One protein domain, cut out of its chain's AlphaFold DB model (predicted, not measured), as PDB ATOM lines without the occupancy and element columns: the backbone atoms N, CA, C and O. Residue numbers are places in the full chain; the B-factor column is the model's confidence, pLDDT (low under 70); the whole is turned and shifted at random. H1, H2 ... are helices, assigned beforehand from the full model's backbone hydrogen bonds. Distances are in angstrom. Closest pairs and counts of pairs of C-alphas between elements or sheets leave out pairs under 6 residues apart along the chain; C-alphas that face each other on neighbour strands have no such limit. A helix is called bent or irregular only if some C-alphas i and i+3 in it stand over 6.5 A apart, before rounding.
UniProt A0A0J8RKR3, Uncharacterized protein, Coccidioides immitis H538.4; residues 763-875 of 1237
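This is residues 763 to 875 of the 1237 residues of an uncharacterized protein of Coccidioides immitis H538.4 (UniProt A0A0J8RKR3). The longest helix, H5, runs side by side with H3, and H2 and H4 complete a ring of four helices in which H5, H3, H2 and H4 each touch the next, with the last residues of H4, 832 to 833, closing the ring at residues 843 to 847 of H5. H1 lies across one end of this ring, over the last residues of H3, and H6 sets out from the same end near H3, H4 and H5, while the loop of residues 789 to 801 joins H2 to H3 at the opposite end. The printed part has 113 residues with six named helices, H1 to H6 in chain order, and no named strand, and the class is all helix. It is compact, with a radius of gyration of the C-alphas of 13.5 A, and its rounded outline spans 36 by 32 by 23 A.

H5 is residues 840 to 856, 24.2 A from C-alpha 840 at (50.244, -46.406, 12.359) to C-alpha 856. H3 is residues 802 to 815, 20.4 A long, and H2 is residues 774 to 788, 20.6 A. H4 is residues 822 to 833, 15.3 A. H1 is residues 763 to 771, 11.4 A, beginning at C-alpha 763 at (62.267, -36.205, -16.973). H6 is residues 862 to 874, 17.7 A, ending at C-alpha 874 at (36.481, -34.361, 6.004); it is irregular, but only just, with C-alphas 869 and 872 6.51 A apart.

H5 touches H3 at a shallow tilt of 16 degrees, the same way, and the closest C-alphas, of Cys 853 and Glu 814, are 6.0 A apart. H3 is the hub, touching three helices. It forms a helical hairpin with H2 at a shallow tilt of 28 degrees, opposite ways; the closest C-alphas are those of Ile 812 and Thr 775, 7.1 A. With residues 811 to 815 alone H3 touches H1, about perpendicular at 89 degrees, closest at the C-alphas of Ile 812 and Ile 765, 6.7 A. H2 touches H4 at a steep tilt of 41 degrees, the same way, with the C-alphas of Ala 783 and Ser 831 closest at 5.7 A. Residues 832 to 833 of H4 alone touch residues 843 to 847 of H5, at a steep tilt of 48 degrees, opposite ways; the closest C-alphas, of Phe 833 and Arg 843, are 6.5 A apart. H6 is close to but not clearly touching H3, H4 and H5; its closest C-alphas to H4 are those of Phe 863 and Ala 825, 6.9 A apart, and its closest to H5 are those of Leu 864 and Ala 854, also 6.9 A apart. H3 and H4 are apart, and so are H2 and H5. In H1, H3, H4 and H5 every O i to N i+4 pair is within hydrogen-bond range; in H2 10 of 11 are, in H6 5 of 9.

The C-alphas farthest apart, of Ser 791 and Lys 859, are 38.2 A apart. The printed part has no cut. The link from H2 to H3, 13 residues, is long. The mean pLDDT of the printed part is 90.1, and residue 790 is under 70.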
ATOM      1  N   GLN A 763      62.831 -35.796 -15.688       87.12
ATOM      2  CA  GLN A 763      62.267 -36.205 -16.973       87.12
ATOM      3  C   GLN A 763      61.769 -37.649 -16.933       87.12
ATOM      4  O   GLN A 763      60.705 -37.918 -17.475       87.12
ATOM      5  N   ASP A 764      62.463 -38.553 -16.240       90.44
ATOM      6  CA  ASP A 764      62.078 -39.971 -16.149       90.44
ATOM      7  C   ASP A 764      60.665 -40.180 -15.600       90.44
ATOM      8  O   ASP A 764      59.820 -40.781 -16.260       90.44
ATOM      9  N   ILE A 765      60.376 -39.639 -14.411       92.06
ATOM     10  CA  ILE A 765      59.050 -39.778 -13.790       92.06
ATOM     11  C   ILE A 765      57.952 -39.125 -14.642       92.06
ATOM     12  O   ILE A 765      56.811 -39.582 -14.647       92.06
ATOM     13  N   ARG A 766      58.310 -38.088 -15.409       91.88
ATOM     14  CA  ARG A 766      57.410 -37.391 -16.326       91.88
ATOM     15  C   ARG A 766      57.142 -38.190 -17.602       91.88
ATOM     16  O   ARG A 766      55.992 -38.240 -18.021       91.88
ATOM     17  N   ARG A 767      58.157 -38.841 -18.182       91.50
ATOM     18  CA  ARG A 767      57.996 -39.794 -19.294       91.50
ATOM     19  C   ARG A 767      57.110 -40.960 -18.857       91.50
ATOM     20  O   ARG A 767      56.100 -41.212 -19.496       91.50
ATOM     21  N   LEU A 768      57.400 -41.590 -17.716       93.62
ATOM     22  CA  LEU A 768      56.581 -42.684 -17.172       93.62
ATOM     23  C   LEU A 768      55.112 -42.274 -16.969       93.62
ATOM     24  O   LEU A 768      54.207 -42.989 -17.387       93.62
ATOM     25  N   ALA A 769      54.856 -41.110 -16.368       93.50
ATOM     26  CA  ALA A 769      53.490 -40.652 -16.130       93.50
ATOM     27  C   ALA A 769      52.726 -40.282 -17.417       93.50
ATOM     28  O   ALA A 769      51.526 -40.526 -17.483       93.50
ATOM     29  N   LEU A 770      53.391 -39.702 -18.427       92.50
ATOM     30  CA  LEU A 770      52.734 -39.193 -19.641       92.50
ATOM     31  C   LEU A 770      52.706 -40.181 -20.818       92.50
ATOM     32  O   LEU A 770      51.802 -40.099 -21.644       92.50
ATOM     33  N   GLU A 771      53.686 -41.080 -20.924       92.25
ATOM     34  CA  GLU A 771      53.819 -42.037 -22.038       92.25
ATOM     35  C   GLU A 771      53.292 -43.437 -21.672       92.25
ATOM     36  O   GLU A 771      52.818 -44.149 -22.553       92.25
ATOM     37  N   PHE A 772      53.322 -43.812 -20.383       93.44
ATOM     38  CA  PHE A 772      52.944 -45.148 -19.887       93.44
ATOM     39  C   PHE A 772      51.739 -45.137 -18.927       93.44
ATOM     40  O   PHE A 772      51.428 -46.164 -18.333       93.44
ATOM     41  N   ASP A 773      51.095 -43.978 -18.731       94.31
ATOM     42  CA  ASP A 773      50.022 -43.757 -17.743       94.31
ATOM     43  C   ASP A 773      50.378 -44.252 -16.322       94.31
ATOM     44  O   ASP A 773      49.533 -44.677 -15.535       94.31
ATOM     45  N   PHE A 774      51.667 -44.190 -15.958       96.19
ATOM     46  CA  PHE A 774      52.171 -44.803 -14.725       96.19
ATOM     47  C   PHE A 774      51.476 -44.288 -13.452       96.19
ATOM     48  O   PHE A 774      51.417 -44.994 -12.448       96.19
ATOM     49  N   THR A 775      50.928 -43.066 -13.484       96.06
ATOM     50  CA  THR A 775      50.176 -42.496 -12.358       96.06
ATOM     51  C   THR A 775      48.875 -43.241 -12.065       96.06
ATOM     52  O   THR A 775      48.570 -43.423 -10.887       96.06
ATOM     53  N   SER A 776      48.128 -43.699 -13.077       96.12
ATOM     54  CA  SER A 776      46.941 -44.527 -12.830       96.12
ATOM     55  C   SER A 776      47.371 -45.898 -12.303       96.12
ATOM     56  O   SER A 776      46.953 -46.297 -11.215       96.12
ATOM     57  N   LEU A 777      48.319 -46.541 -12.995       96.62
ATOM     58  CA  LEU A 777      48.796 -47.892 -12.702       96.62
ATOM     59  C   LEU A 777      49.293 -48.045 -11.257       96.62
ATOM     60  O   LEU A 777      48.859 -48.960 -10.564       96.62
ATOM     61  N   ILE A 778      50.148 -47.142 -10.760       96.25
ATOM     62  CA  ILE A 778      50.698 -47.258  -9.397       96.25
ATOM     63  C   ILE A 778      49.665 -46.969  -8.296       96.25
ATOM     64  O   ILE A 778      49.782 -47.499  -7.193       96.25
ATOM     65  N   ILE A 779      48.646 -46.144  -8.570       95.88
ATOM     66  CA  ILE A 779      47.564 -45.862  -7.612       95.88
ATOM     67  C   ILE A 779      46.582 -47.039  -7.563       95.88
ATOM     68  O   ILE A 779      46.148 -47.429  -6.478       95.88
ATOM     69  N   GLU A 780      46.249 -47.626  -8.714       94.88
ATOM     70  CA  GLU A 780      45.366 -48.792  -8.790       94.88
ATOM     71  C   GLU A 780      46.030 -50.058  -8.239       94.88
ATOM     72  O   GLU A 780      45.393 -50.796  -7.490       94.88
ATOM     73  N   GLU A 781      47.322 -50.259  -8.508       94.69
ATOM     74  CA  GLU A 781      48.123 -51.335  -7.920       94.69
ATOM     75  C   GLU A 781      48.226 -51.196  -6.396       94.69
ATOM     76  O   GLU A 781      47.942 -52.156  -5.679       94.69
ATOM     77  N   LEU A 782      48.532 -49.998  -5.876       92.94
ATOM     78  CA  LEU A 782      48.569 -49.749  -4.432       92.94
ATOM     79  C   LEU A 782      47.213 -50.055  -3.778       92.94
ATOM     80  O   LEU A 782      47.158 -50.723  -2.742       92.94
ATOM     81  N   ALA A 783      46.116 -49.584  -4.376       91.62
ATOM     82  CA  ALA A 783      44.769 -49.845  -3.878       91.62
ATOM     83  C   ALA A 783      44.415 -51.343  -3.936       91.62
ATOM     84  O   ALA A 783      43.753 -51.849  -3.027       91.62
ATOM     85  N   HIS A 784      44.868 -52.072  -4.959       91.12
ATOM     86  CA  HIS A 784      44.702 -53.521  -5.050       91.12
ATOM     87  C   HIS A 784      45.498 -54.253  -3.957       91.12
ATOM     88  O   HIS A 784      44.914 -55.015  -3.187       91.12
ATOM     89  N   ALA A 785      46.796 -53.969  -3.813       89.44
ATOM     90  CA  ALA A 785      47.672 -54.598  -2.823       89.44
ATOM     91  C   ALA A 785      47.145 -54.439  -1.383       89.44
ATOM     92  O   ALA A 785      47.033 -55.422  -0.649       89.44
ATOM     93  N   LEU A 786      46.736 -53.221  -1.006       87.81
ATOM     94  CA  LEU A 786      46.187 -52.904   0.320       87.81
ATOM     95  C   LEU A 786      44.836 -53.577   0.620       87.81
ATOM     96  O   LEU A 786      44.464 -53.726   1.786       87.81
ATOM     97  N   ASN A 787      44.074 -53.956  -0.410       85.94
ATOM     98  CA  ASN A 787      42.820 -54.691  -0.243       85.94
ATOM     99  C   ASN A 787      43.014 -56.215  -0.282       85.94
ATOM    100  O   ASN A 787      42.224 -56.916   0.352       85.94
ATOM    101  N   SER A 788      44.044 -56.716  -0.973       84.19
ATOM    102  CA  SER A 788      44.320 -58.153  -1.115       84.19
ATOM    103  C   SER A 788      45.042 -58.765   0.094       84.19
ATOM    104  O   SER A 788      44.716 -59.893   0.459       84.19
ATOM    105  N   ASP A 789      45.949 -58.038   0.760       75.31
ATOM    106  CA  ASP A 789      46.543 -58.461   2.044       75.31
ATOM    107  C   ASP A 789      46.465 -57.348   3.110       75.31
ATOM    108  O   ASP A 789      47.437 -56.634   3.358       75.31
ATOM    109  N   PRO A 790      45.312 -57.184   3.787       69.44
ATOM    110  CA  PRO A 790      45.174 -56.197   4.861       69.44
ATOM    111  C   PRO A 790      46.071 -56.499   6.072       69.44
ATOM    112  O   PRO A 790      46.425 -55.591   6.823       69.44
ATOM    113  N   SER A 791      46.419 -57.772   6.281       70.44
ATOM    114  CA  SER A 791      47.245 -58.245   7.395       70.44
ATOM    115  C   SER A 791      48.688 -57.754   7.287       70.44
ATOM    116  O   SER A 791      49.185 -57.161   8.244       70.44
ATOM    117  N   GLY A 792      49.330 -57.926   6.127       70.88
ATOM    118  CA  GLY A 792      50.737 -57.567   5.913       70.88
ATOM    119  C   GLY A 792      51.052 -56.074   6.080       70.88
ATOM    120  O   GLY A 792      52.179 -55.710   6.410       70.88
ATOM    121  N   PHE A 793      50.060 -55.191   5.920       78.75
ATOM    122  CA  PHE A 793      50.216 -53.741   6.121       78.75
ATOM    123  C   PHE A 793      49.695 -53.233   7.476       78.75
ATOM    124  O   PHE A 793      49.877 -52.053   7.788       78.75
ATOM    125  N   SER A 794      49.073 -54.101   8.284       77.81
ATOM    126  CA  SER A 794      48.584 -53.790   9.639       77.81
ATOM    127  C   SER A 794      49.672 -53.878  10.718       77.81
ATOM    128  O   SER A 794      49.439 -53.455  11.851       77.81
ATOM    129  N   GLU A 795      50.841 -54.442  10.400       76.88
ATOM    130  CA  GLU A 795      51.938 -54.606  11.356       76.88
ATOM    131  C   GLU A 795      52.462 -53.259  11.901       76.88
ATOM    132  O   GLU A 795      52.360 -52.223  11.234       76.88
ATOM    133  N   PRO A 796      53.011 -53.243  13.133       72.38
ATOM    134  CA  PRO A 796      53.471 -52.009  13.764       72.38
ATOM    135  C   PRO A 796      54.750 -51.441  13.138       72.38
ATOM    136  O   PRO A 796      55.052 -50.282  13.402       72.38
ATOM    137  N   GLU A 797      55.500 -52.221  12.355       81.31
ATOM    138  CA  GLU A 797      56.738 -51.794  11.691       81.31
ATOM    139  C   GLU A 797      56.477 -51.209  10.288       81.31
ATOM    140  O   GLU A 797      55.462 -51.485   9.640       81.31
ATOM    141  N   LEU A 798      57.403 -50.376   9.804       83.62
ATOM    142  CA  LEU A 798      57.330 -49.809   8.457       83.62
ATOM    143  C   LEU A 798      57.488 -50.916   7.400       83.62
ATOM    144  O   LEU A 798      58.539 -51.548   7.301       83.62
ATOM    145  N   SER A 799      56.462 -51.113   6.574       84.44
ATOM    146  CA  SER A 799      56.430 -52.172   5.570       84.44
ATOM    147  C   SER A 799      57.476 -51.921   4.467       84.44
ATOM    148  O   SER A 799      57.468 -50.851   3.831       84.44
ATOM    149  N   PRO A 800      58.360 -52.902   4.186       81.88
ATOM    150  CA  PRO A 800      59.351 -52.790   3.119       81.88
ATOM    151  C   PRO A 800      58.707 -52.775   1.726       81.88
ATOM    152  O   PRO A 800      59.290 -52.210   0.807       81.88
ATOM    153  N   ASP A 801      57.494 -53.315   1.576       84.31
ATOM    154  CA  ASP A 801      56.773 -53.357   0.300       84.31
ATOM    155  C   ASP A 801      55.983 -52.068   0.037       84.31
ATOM    156  O   ASP A 801      55.850 -51.625  -1.107       84.31
ATOM    157  N   LEU A 802      55.462 -51.429   1.087       88.69
ATOM    158  CA  LEU A 802      54.726 -50.170   0.957       88.69
ATOM    159  C   LEU A 802      55.665 -48.974   0.722       88.69
ATOM    160  O   LEU A 802      55.333 -48.056  -0.031       88.69
ATOM    161  N   THR A 803      56.858 -48.993   1.319       90.88
ATOM    162  CA  THR A 803      57.816 -47.877   1.258       90.88
ATOM    163  C   THR A 803      58.201 -47.463  -0.182       90.88
ATOM    164  O   THR A 803      58.090 -46.271  -0.489       90.88
ATOM    165  N   PRO A 804      58.572 -48.378  -1.107       91.75
ATOM    166  CA  PRO A 804      58.851 -48.058  -2.514       91.75
ATOM    167  C   PRO A 804      57.670 -47.411  -3.251       91.75
ATOM    168  O   PRO A 804      57.864 -46.464  -4.016       91.75
ATOM    169  N   ARG A 805      56.437 -47.868  -2.984       93.50
ATOM    170  CA  ARG A 805      55.214 -47.322  -3.597       93.50
ATOM    171  C   ARG A 805      55.016 -45.859  -3.213       93.50
ATOM    172  O   ARG A 805      54.859 -45.006  -4.087       93.50
ATOM    173  N   ILE A 806      55.113 -45.540  -1.919       93.12
ATOM    174  CA  ILE A 806      54.961 -44.156  -1.446       93.12
ATOM    175  C   ILE A 806      56.133 -43.275  -1.934       93.12
ATOM    176  O   ILE A 806      55.923 -42.105  -2.249       93.12
ATOM    177  N   GLN A 807      57.347 -43.815  -2.101       92.31
ATOM    178  CA  GLN A 807      58.469 -43.075  -2.704       92.31
ATOM    179  C   GLN A 807      58.231 -42.703  -4.181       92.31
ATOM    180  O   GLN A 807      58.586 -41.595  -4.589       92.31
ATOM    181  N   LEU A 808      57.622 -43.581  -4.986       93.56
ATOM    182  CA  LEU A 808      57.255 -43.257  -6.373       93.56
ATOM    183  C   LEU A 808      56.092 -42.257  -6.424       93.56
ATOM    184  O   LEU A 808      56.163 -41.286  -7.178       93.56
ATOM    185  N   LEU A 809      55.087 -42.415  -5.556       93.88
ATOM    186  CA  LEU A 809      54.006 -41.436  -5.396       93.88
ATOM    187  C   LEU A 809      54.527 -40.056  -4.974       93.88
ATOM    188  O   LEU A 809      54.086 -39.054  -5.531       93.88
ATOM    189  N   GLN A 810      55.517 -39.978  -4.075       92.69
ATOM    190  CA  GLN A 810      56.187 -38.719  -3.730       92.69
ATOM    191  C   GLN A 810      56.756 -38.041  -4.988       92.69
ATOM    192  O   GLN A 810      56.586 -36.837  -5.169       92.69
ATOM    193  N   ARG A 811      57.408 -38.798  -5.881       91.75
ATOM    194  CA  ARG A 811      57.981 -38.250  -7.123       91.75
ATOM    195  C   ARG A 811      56.897 -37.785  -8.103       91.75
ATOM    196  O   ARG A 811      57.070 -36.731  -8.706       91.75
ATOM    197  N   ILE A 812      55.781 -38.507  -8.218       93.50
ATOM    198  CA  ILE A 812      54.615 -38.084  -9.016       93.50
ATOM    199  C   ILE A 812      54.056 -36.766  -8.465       93.50
ATOM    200  O   ILE A 812      54.021 -35.770  -9.184       93.50
ATOM    201  N   VAL A 813      53.726 -36.716  -7.170       93.19
ATOM    202  CA  VAL A 813      53.171 -35.523  -6.506       93.19
ATOM    203  C   VAL A 813      54.127 -34.328  -6.573       93.19
ATOM    204  O   VAL A 813      53.677 -33.196  -6.740       93.19
ATOM    205  N   GLU A 814      55.442 -34.534  -6.470       90.62
ATOM    206  CA  GLU A 814      56.417 -33.443  -6.556       90.62
ATOM    207  C   GLU A 814      56.657 -32.911  -7.981       90.62
ATOM    208  O   GLU A 814      57.061 -31.750  -8.104       90.62
ATOM    209  N   LYS A 815      56.524 -33.736  -9.035       89.19
ATOM    210  CA  LYS A 815      57.013 -33.398 -10.394       89.19
ATOM    211  C   LYS A 815      55.937 -33.331 -11.478       89.19
ATOM    212  O   LYS A 815      56.110 -32.545 -12.405       89.19
ATOM    213  N   VAL A 816      54.882 -34.135 -11.367       92.69
ATOM    214  CA  VAL A 816      53.768 -34.241 -12.328       92.69
ATOM    215  C   VAL A 816      52.404 -34.365 -11.618       92.69
ATOM    216  O   VAL A 816      51.615 -35.247 -11.940       92.69
ATOM    217  N   PRO A 817      52.082 -33.517 -10.619       93.19
ATOM    218  CA  PRO A 817      50.823 -33.622  -9.872       93.19
ATOM    219  C   PRO A 817      49.564 -33.478 -10.745       93.19
ATOM    220  O   PRO A 817      48.490 -33.900 -10.331       93.19
ATOM    221  N   GLU A 818      49.677 -32.891 -11.940       91.88
ATOM    222  CA  GLU A 818      48.599 -32.767 -12.924       91.88
ATOM    223  C   GLU A 818      48.105 -34.105 -13.500       91.88
ATOM    224  O   GLU A 818      47.003 -34.145 -14.045       91.88
ATOM    225  N   THR A 819      48.879 -35.192 -13.381       94.94
ATOM    226  CA  THR A 819      48.460 -36.531 -13.835       94.94
ATOM    227  C   THR A 819      47.571 -37.251 -12.819       94.94
ATOM    228  O   THR A 819      46.917 -38.235 -13.163       94.94
ATOM    229  N   VAL A 820      47.482 -36.756 -11.578       95.81
ATOM    230  CA  VAL A 820      46.565 -37.294 -10.564       95.81
ATOM    231  C   VAL A 820      45.174 -36.695 -10.785       95.81
ATOM    232  O   VAL A 820      44.870 -35.590 -10.332       95.81
ATOM    233  N   SER A 821      44.319 -37.424 -11.506       94.31
ATOM    234  CA  SER A 821      42.917 -37.043 -11.710       94.31
ATOM    235  C   SER A 821      42.131 -37.015 -10.391       94.31
ATOM    236  O   SER A 821      42.560 -37.582  -9.386       94.31
ATOM    237  N   ALA A 822      40.952 -36.381 -10.392       92.56
ATOM    238  CA  ALA A 822      40.076 -36.337  -9.218       92.56
ATOM    239  C   ALA A 822      39.761 -37.746  -8.680       92.56
ATOM    240  O   ALA A 822      39.972 -38.001  -7.497       92.56
ATOM    241  N   ASP A 823      39.376 -38.676  -9.561       93.88
ATOM    242  CA  ASP A 823      39.045 -40.059  -9.195       93.88
ATOM    243  C   ASP A 823      40.255 -40.820  -8.622       93.88
ATOM    244  O   ASP A 823      40.118 -41.597  -7.677       93.88
ATOM    245  N   LEU A 824      41.459 -40.590  -9.167       94.88
ATOM    246  CA  LEU A 824      42.700 -41.170  -8.643       94.88
ATOM    247  C   LEU A 824      43.084 -40.561  -7.288       94.88
ATOM    248  O   LEU A 824      43.558 -41.281  -6.411       94.88
ATOM    249  N   ALA A 825      42.848 -39.260  -7.091       94.50
ATOM    250  CA  ALA A 825      43.063 -38.588  -5.814       94.50
ATOM    251  C   ALA A 825      42.112 -39.114  -4.725       94.50
ATOM    252  O   ALA A 825      42.566 -39.356  -3.607       94.50
ATOM    253  N   ASP A 826      40.835 -39.353  -5.057       93.88
ATOM    254  CA  ASP A 826      39.848 -39.924  -4.130       93.88
ATOM    255  C   ASP A 826      40.236 -41.368  -3.758       93.88
ATOM    256  O   ASP A 826      40.361 -41.685  -2.574       93.88
ATOM    257  N   LYS A 827      40.560 -42.219  -4.749       94.12
ATOM    258  CA  LYS A 827      41.076 -43.586  -4.515       94.12
ATOM    259  C   LYS A 827      42.315 -43.599  -3.613       94.12
ATOM    260  O   LYS A 827      42.395 -44.421  -2.697       94.12
ATOM    261  N   LEU A 828      43.292 -42.729  -3.884       93.38
ATOM    262  CA  LEU A 828      44.547 -42.659  -3.134       93.38
ATOM    263  C   LEU A 828      44.319 -42.170  -1.697       93.38
ATOM    264  O   LEU A 828      44.927 -42.703  -0.766       93.38
ATOM    265  N   TRP A 829      43.427 -41.197  -1.504       93.38
ATOM    266  CA  TRP A 829      43.044 -40.720  -0.179       93.38
ATOM    267  C   TRP A 829      42.428 -41.831   0.671       93.38
ATOM    268  O   TRP A 829      42.941 -42.120   1.755       93.38
ATOM    269  N   ASP A 830      41.394 -42.489   0.142       90.94
ATOM    270  CA  ASP A 830      40.644 -43.536   0.841       90.94
ATOM    271  C   ASP A 830      41.486 -44.791   1.111       90.94
ATOM    272  O   ASP A 830      41.338 -45.437   2.151       90.94
ATOM    273  N   SER A 831      42.401 -45.130   0.197       90.00
ATOM    274  CA  SER A 831      43.236 -46.330   0.321       90.00
ATOM    275  C   SER A 831      44.428 -46.138   1.261       90.00
ATOM    276  O   SER A 831      44.747 -47.063   2.004       90.00
ATOM    277  N   LEU A 832      45.081 -44.965   1.250       90.44
ATOM    278  CA  LEU A 832      46.348 -44.733   1.961       90.44
ATOM    279  C   LEU A 832      46.224 -43.788   3.166       90.44
ATOM    280  O   LEU A 832      46.712 -44.114   4.247       90.44
ATOM    281  N   PHE A 833      45.610 -42.613   2.999       90.00
ATOM    282  CA  PHE A 833      45.712 -41.520   3.977       90.00
ATOM    283  C   PHE A 833      44.648 -41.578   5.078       90.00
ATOM    284  O   PHE A 833      44.978 -41.390   6.252       90.00
ATOM    285  N   SER A 834      43.394 -41.879   4.724       87.88
ATOM    286  CA  SER A 834      42.283 -42.061   5.676       87.88
ATOM    287  C   SER A 834      42.060 -43.526   6.087       87.88
ATOM    288  O   SER A 834      41.224 -43.818   6.946       87.88
ATOM    289  N   SER A 835      42.824 -44.463   5.514       86.69
ATOM    290  CA  SER A 835      42.666 -45.897   5.757       86.69
ATOM    291  C   SER A 835      43.077 -46.316   7.169       86.69
ATOM    292  O   SER A 835      44.249 -46.285   7.556       86.69
ATOM    293  N   LYS A 836      42.096 -46.819   7.926       82.44
ATOM    294  CA  LYS A 836      42.296 -47.447   9.244       82.44
ATOM    295  C   LYS A 836      42.767 -48.910   9.156       82.44
ATOM    296  O   LYS A 836      42.935 -49.545  10.190       82.44
ATOM    297  N   LYS A 837      42.966 -49.449   7.943       82.19
ATOM    298  CA  LYS A 837      43.498 -50.810   7.703       82.19
ATOM    299  C   LYS A 837      45.033 -50.875   7.706       82.19
ATOM    300  O   LYS A 837      45.589 -51.962   7.683       82.19
ATOM    301  N   ILE A 838      45.708 -49.728   7.664       86.88
ATOM    302  CA  ILE A 838      47.170 -49.623   7.583       86.88
ATOM    303  C   ILE A 838      47.723 -49.307   8.974       86.88
ATOM    304  O   ILE A 838      47.179 -48.436   9.653       86.88
ATOM    305  N   GLY A 839      48.807 -49.972   9.382       85.69
ATOM    306  CA  GLY A 839      49.488 -49.751  10.660       85.69
ATOM    307  C   GLY A 839      49.982 -48.309  10.837       85.69
ATOM    308  O   GLY A 839      50.299 -47.611   9.870       85.69
ATOM    309  N   ASP A 840      50.050 -47.836  12.083       86.31
ATOM    310  CA  ASP A 840      50.244 -46.406  12.359       86.31
ATOM    311  C   ASP A 840      51.596 -45.856  11.860       86.31
ATOM    312  O   ASP A 840      51.630 -44.730  11.371       86.31
ATOM    313  N   GLN A 841      52.688 -46.640  11.876       88.06
ATOM    314  CA  GLN A 841      53.977 -46.209  11.294       88.06
ATOM    315  C   GLN A 841      53.893 -46.010   9.772       88.06
ATOM    316  O   GLN A 841      54.393 -45.017   9.244       88.06
ATOM    317  N   ASN A 842      53.217 -46.925   9.073       89.25
ATOM    318  CA  ASN A 842      52.994 -46.852   7.629       89.25
ATOM    319  C   ASN A 842      52.145 -45.624   7.256       89.25
ATOM    320  O   ASN A 842      52.479 -44.896   6.318       89.25
ATOM    321  N   ARG A 843      51.092 -45.342   8.037       89.88
ATOM    322  CA  ARG A 843      50.253 -44.145   7.868       89.88
ATOM    323  C   ARG A 843      51.050 -42.865   8.154       89.88
ATOM    324  O   ARG A 843      51.012 -41.935   7.354       89.88
ATOM    325  N   SER A 844      51.818 -42.838   9.244       91.25
ATOM    326  CA  SER A 844      52.674 -41.711   9.639       91.25
ATOM    327  C   SER A 844      53.705 -41.361   8.557       91.25
ATOM    328  O   SER A 844      53.820 -40.201   8.160       91.25
ATOM    329  N   PHE A 845      54.370 -42.364   7.971       91.94
ATOM    330  CA  PHE A 845      55.312 -42.166   6.862       91.94
ATOM    331  C   PHE A 845      54.651 -41.576   5.603       91.94
ATOM    332  O   PHE A 845      55.239 -40.717   4.940       91.94
ATOM    333  N   ALA A 846      53.414 -41.974   5.288       92.81
ATOM    334  CA  ALA A 846      52.653 -41.369   4.197       92.81
ATOM    335  C   ALA A 846      52.343 -39.880   4.473       92.81
ATOM    336  O   ALA A 846      52.554 -39.029   3.603       92.81
ATOM    337  N   TRP A 847      51.899 -39.543   5.689       94.25
ATOM    338  CA  TRP A 847      51.610 -38.163   6.102       94.25
ATOM    339  C   TRP A 847      52.858 -37.263   6.160       94.25
ATOM    340  O   TRP A 847      52.800 -36.101   5.739       94.25
ATOM    341  N   ASP A 848      54.007 -37.791   6.593       93.62
ATOM    342  CA  ASP A 848      55.306 -37.109   6.491       93.62
ATOM    343  C   ASP A 848      55.660 -36.807   5.023       93.62
ATOM    344  O   ASP A 848      56.070 -35.692   4.694       93.62
ATOM    345  N   ILE A 849      55.421 -37.749   4.102       90.50
ATOM    346  CA  ILE A 849      55.640 -37.524   2.667       90.50
ATOM    347  C   ILE A 849      54.761 -36.390   2.119       90.50
ATOM    348  O   ILE A 849      55.295 -35.517   1.429       90.50
ATOM    349  N   LEU A 850      53.467 -36.326   2.457       93.00
ATOM    350  CA  LEU A 850      52.611 -35.191   2.067       93.00
ATOM    351  C   LEU A 850      53.126 -33.856   2.627       93.00
ATOM    352  O   LEU A 850      53.204 -32.864   1.899       93.00
ATOM    353  N   SER A 851      53.531 -33.840   3.897       94.44
ATOM    354  CA  SER A 851      54.079 -32.657   4.574       94.44
ATOM    355  C   SER A 851      55.392 -32.187   3.930       94.44
ATOM    356  O   SER A 851      55.609 -30.989   3.705       94.44
ATOM    357  N   ARG A 852      56.258 -33.126   3.525       92.81
ATOM    358  CA  ARG A 852      57.473 -32.848   2.743       92.81
ATOM    359  C   ARG A 852      57.163 -32.318   1.342       92.81
ATOM    360  O   ARG A 852      57.829 -31.377   0.912       92.81
ATOM    361  N   CYS A 853      56.151 -32.846   0.655       92.38
ATOM    362  CA  CYS A 853      55.726 -32.333  -0.652       92.38
ATOM    363  C   CYS A 853      55.206 -30.887  -0.552       92.38
ATOM    364  O   CYS A 853      55.637 -30.027  -1.320       92.38
ATOM    365  N   ALA A 854      54.340 -30.600   0.427       93.00
ATOM    366  CA  ALA A 854      53.794 -29.263   0.668       93.00
ATOM    367  C   ALA A 854      54.890 -28.241   1.013       93.00
ATOM    368  O   ALA A 854      55.006 -27.202   0.360       93.00
ATOM    369  N   SER A 855      55.757 -28.563   1.979       90.38
ATOM    370  CA  SER A 855      56.839 -27.668   2.416       90.38
ATOM    371  C   SER A 855      57.832 -27.324   1.297       90.38
ATOM    372  O   SER A 855      58.265 -26.171   1.196       90.38
ATOM    373  N   ARG A 856      58.159 -28.279   0.416       86.50
ATOM    374  CA  ARG A 856      59.140 -28.122  -0.677       86.50
ATOM    375  C   ARG A 856      58.559 -27.576  -1.984       86.50
ATOM    376  O   ARG A 856      59.324 -27.295  -2.906       86.50
ATOM    377  N   CYS A 857      57.239 -27.421  -2.092       86.38
ATOM    378  CA  CYS A 857      56.602 -27.077  -3.360       86.38
ATOM    379  C   CYS A 857      56.972 -25.663  -3.846       86.38
ATOM    380  O   CYS A 857      56.777 -24.677  -3.134       86.38
ATOM    381  N   GLY A 858      57.501 -25.556  -5.070       83.75
ATOM    382  CA  GLY A 858      57.885 -24.280  -5.695       83.75
ATOM    383  C   GLY A 858      56.821 -23.668  -6.618       83.75
ATOM    384  O   GLY A 858      57.012 -22.564  -7.118       83.75
ATOM    385  N   LYS A 859      55.720 -24.384  -6.871       89.06
ATOM    386  CA  LYS A 859      54.584 -23.971  -7.710       89.06
ATOM    387  C   LYS A 859      53.283 -24.494  -7.096       89.06
ATOM    388  O   LYS A 859      53.334 -25.369  -6.236       89.06
ATOM    389  N   LYS A 860      52.139 -24.000  -7.580       90.25
ATOM    390  CA  LYS A 860      50.834 -24.577  -7.244       90.25
ATOM    391  C   LYS A 860      50.741 -26.038  -7.696       90.25
ATOM    392  O   LYS A 860      51.251 -26.392  -8.759       90.25
ATOM    393  N   ASN A 861      50.106 -26.865  -6.875       94.19
ATOM    394  CA  ASN A 861      50.034 -28.314  -6.998       94.19
ATOM    395  C   ASN A 861      48.571 -28.758  -6.809       94.19
ATOM    396  O   ASN A 861      48.069 -28.682  -5.686       94.19
ATOM    397  N   PRO A 862      47.876 -29.204  -7.874       93.75
ATOM    398  CA  PRO A 862      46.436 -29.461  -7.824       93.75
ATOM    399  C   PRO A 862      46.062 -30.594  -6.861       93.75
ATOM    400  O   PRO A 862      45.054 -30.493  -6.163       93.75
ATOM    401  N   PHE A 863      46.889 -31.640  -6.762       94.69
ATOM    402  CA  PHE A 863      46.663 -32.738  -5.823       94.69
ATOM    403  C   PHE A 863      46.780 -32.272  -4.366       94.69
ATOM    404  O   PHE A 863      45.893 -32.543  -3.558       94.69
ATOM    405  N   LEU A 864      47.831 -31.516  -4.025       94.88
ATOM    406  CA  LEU A 864      47.986 -30.972  -2.672       94.88
ATOM    407  C   LEU A 864      46.876 -29.970  -2.328       94.88
ATOM    408  O   LEU A 864      46.341 -30.030  -1.225       94.88
ATOM    409  N   GLU A 865      46.473 -29.105  -3.263       94.00
ATOM    410  CA  GLU A 865      45.351 -28.179  -3.061       94.00
ATOM    411  C   GLU A 865      44.029 -28.924  -2.808       94.00
ATOM    412  O   GLU A 865      43.273 -28.518  -1.924       94.00
ATOM    413  N   ARG A 866      43.774 -30.052  -3.489       94.06
ATOM    414  CA  ARG A 866      42.623 -30.933  -3.214       94.06
ATOM    415  C   ARG A 866      42.729 -31.594  -1.835       94.06
ATOM    416  O   ARG A 866      41.783 -31.517  -1.053       94.06
ATOM    417  N   CYS A 867      43.896 -32.130  -1.469       94.44
ATOM    418  CA  CYS A 867      44.137 -32.680  -0.130       94.44
ATOM    419  C   CYS A 867      43.903 -31.649   0.990       94.44
ATOM    420  O   CYS A 867      43.310 -31.979   2.015       94.44
ATOM    421  N   MET A 868      44.323 -30.397   0.798       93.88
ATOM    422  CA  MET A 868      44.188 -29.328   1.795       93.88
ATOM    423  C   MET A 868      42.768 -28.748   1.881       93.88
ATOM    424  O   MET A 868      42.324 -28.394   2.974       93.88
ATOM    425  N   ASN A 869      42.062 -28.617   0.754       91.94
ATOM    426  CA  ASN A 869      40.775 -27.912   0.689       91.94
ATOM    427  C   ASN A 869      39.554 -28.834   0.681       91.94
ATOM    428  O   ASN A 869      38.517 -28.458   1.219       91.94
ATOM    429  N   GLU A 870      39.656 -30.027   0.095       92.38
ATOM    430  CA  GLU A 870      38.534 -30.961  -0.006       92.38
ATOM    431  C   GLU A 870      38.616 -32.103   1.000       92.38
ATOM    432  O   GLU A 870      37.569 -32.517   1.494       92.38
ATOM    433  N   TYR A 871      39.812 -32.623   1.295       93.38
ATOM    434  CA  TYR A 871      39.962 -33.864   2.066       93.38
ATOM    435  C   TYR A 871      40.289 -33.664   3.545       93.38
ATOM    436  O   TYR A 871      39.618 -34.244   4.397       93.38
ATOM    437  N   LEU A 872      41.265 -32.813   3.871       92.31
ATOM    438  CA  LEU A 872      41.622 -32.481   5.254       92.31
ATOM    439  C   LEU A 872      40.403 -32.014   6.091       92.31
ATOM    440  O   LEU A 872      40.289 -32.461   7.231       92.31
ATOM    441  N   PRO A 873      39.434 -31.230   5.560       91.06
ATOM    442  CA  PRO A 873      38.210 -30.875   6.292       91.06
ATOM    443  C   PRO A 873      37.192 -32.016   6.489       91.06
ATOM    444  O   PRO A 873      36.232 -31.827   7.229       91.06
ATOM    445  N   ARG A 874      37.355 -33.176   5.830       90.69
ATOM    446  CA  ARG A 874      36.481 -34.361   6.004       90.69
ATOM    447  C   ARG A 874      36.937 -35.272   7.150       90.69
ATOM    448  O   ARG A 874      36.209 -36.197   7.500       90.69
ATOM    449  N   ILE A 875      38.132 -35.054   7.705       90.69
ATOM    450  CA  ILE A 875      38.669 -35.870   8.802       90.69
ATOM    451  C   ILE A 875      37.871 -35.591  10.081       90.69
ATOM    452  O   ILE A 875      37.696 -34.438  10.474       90.69
TER     453      ILE A 875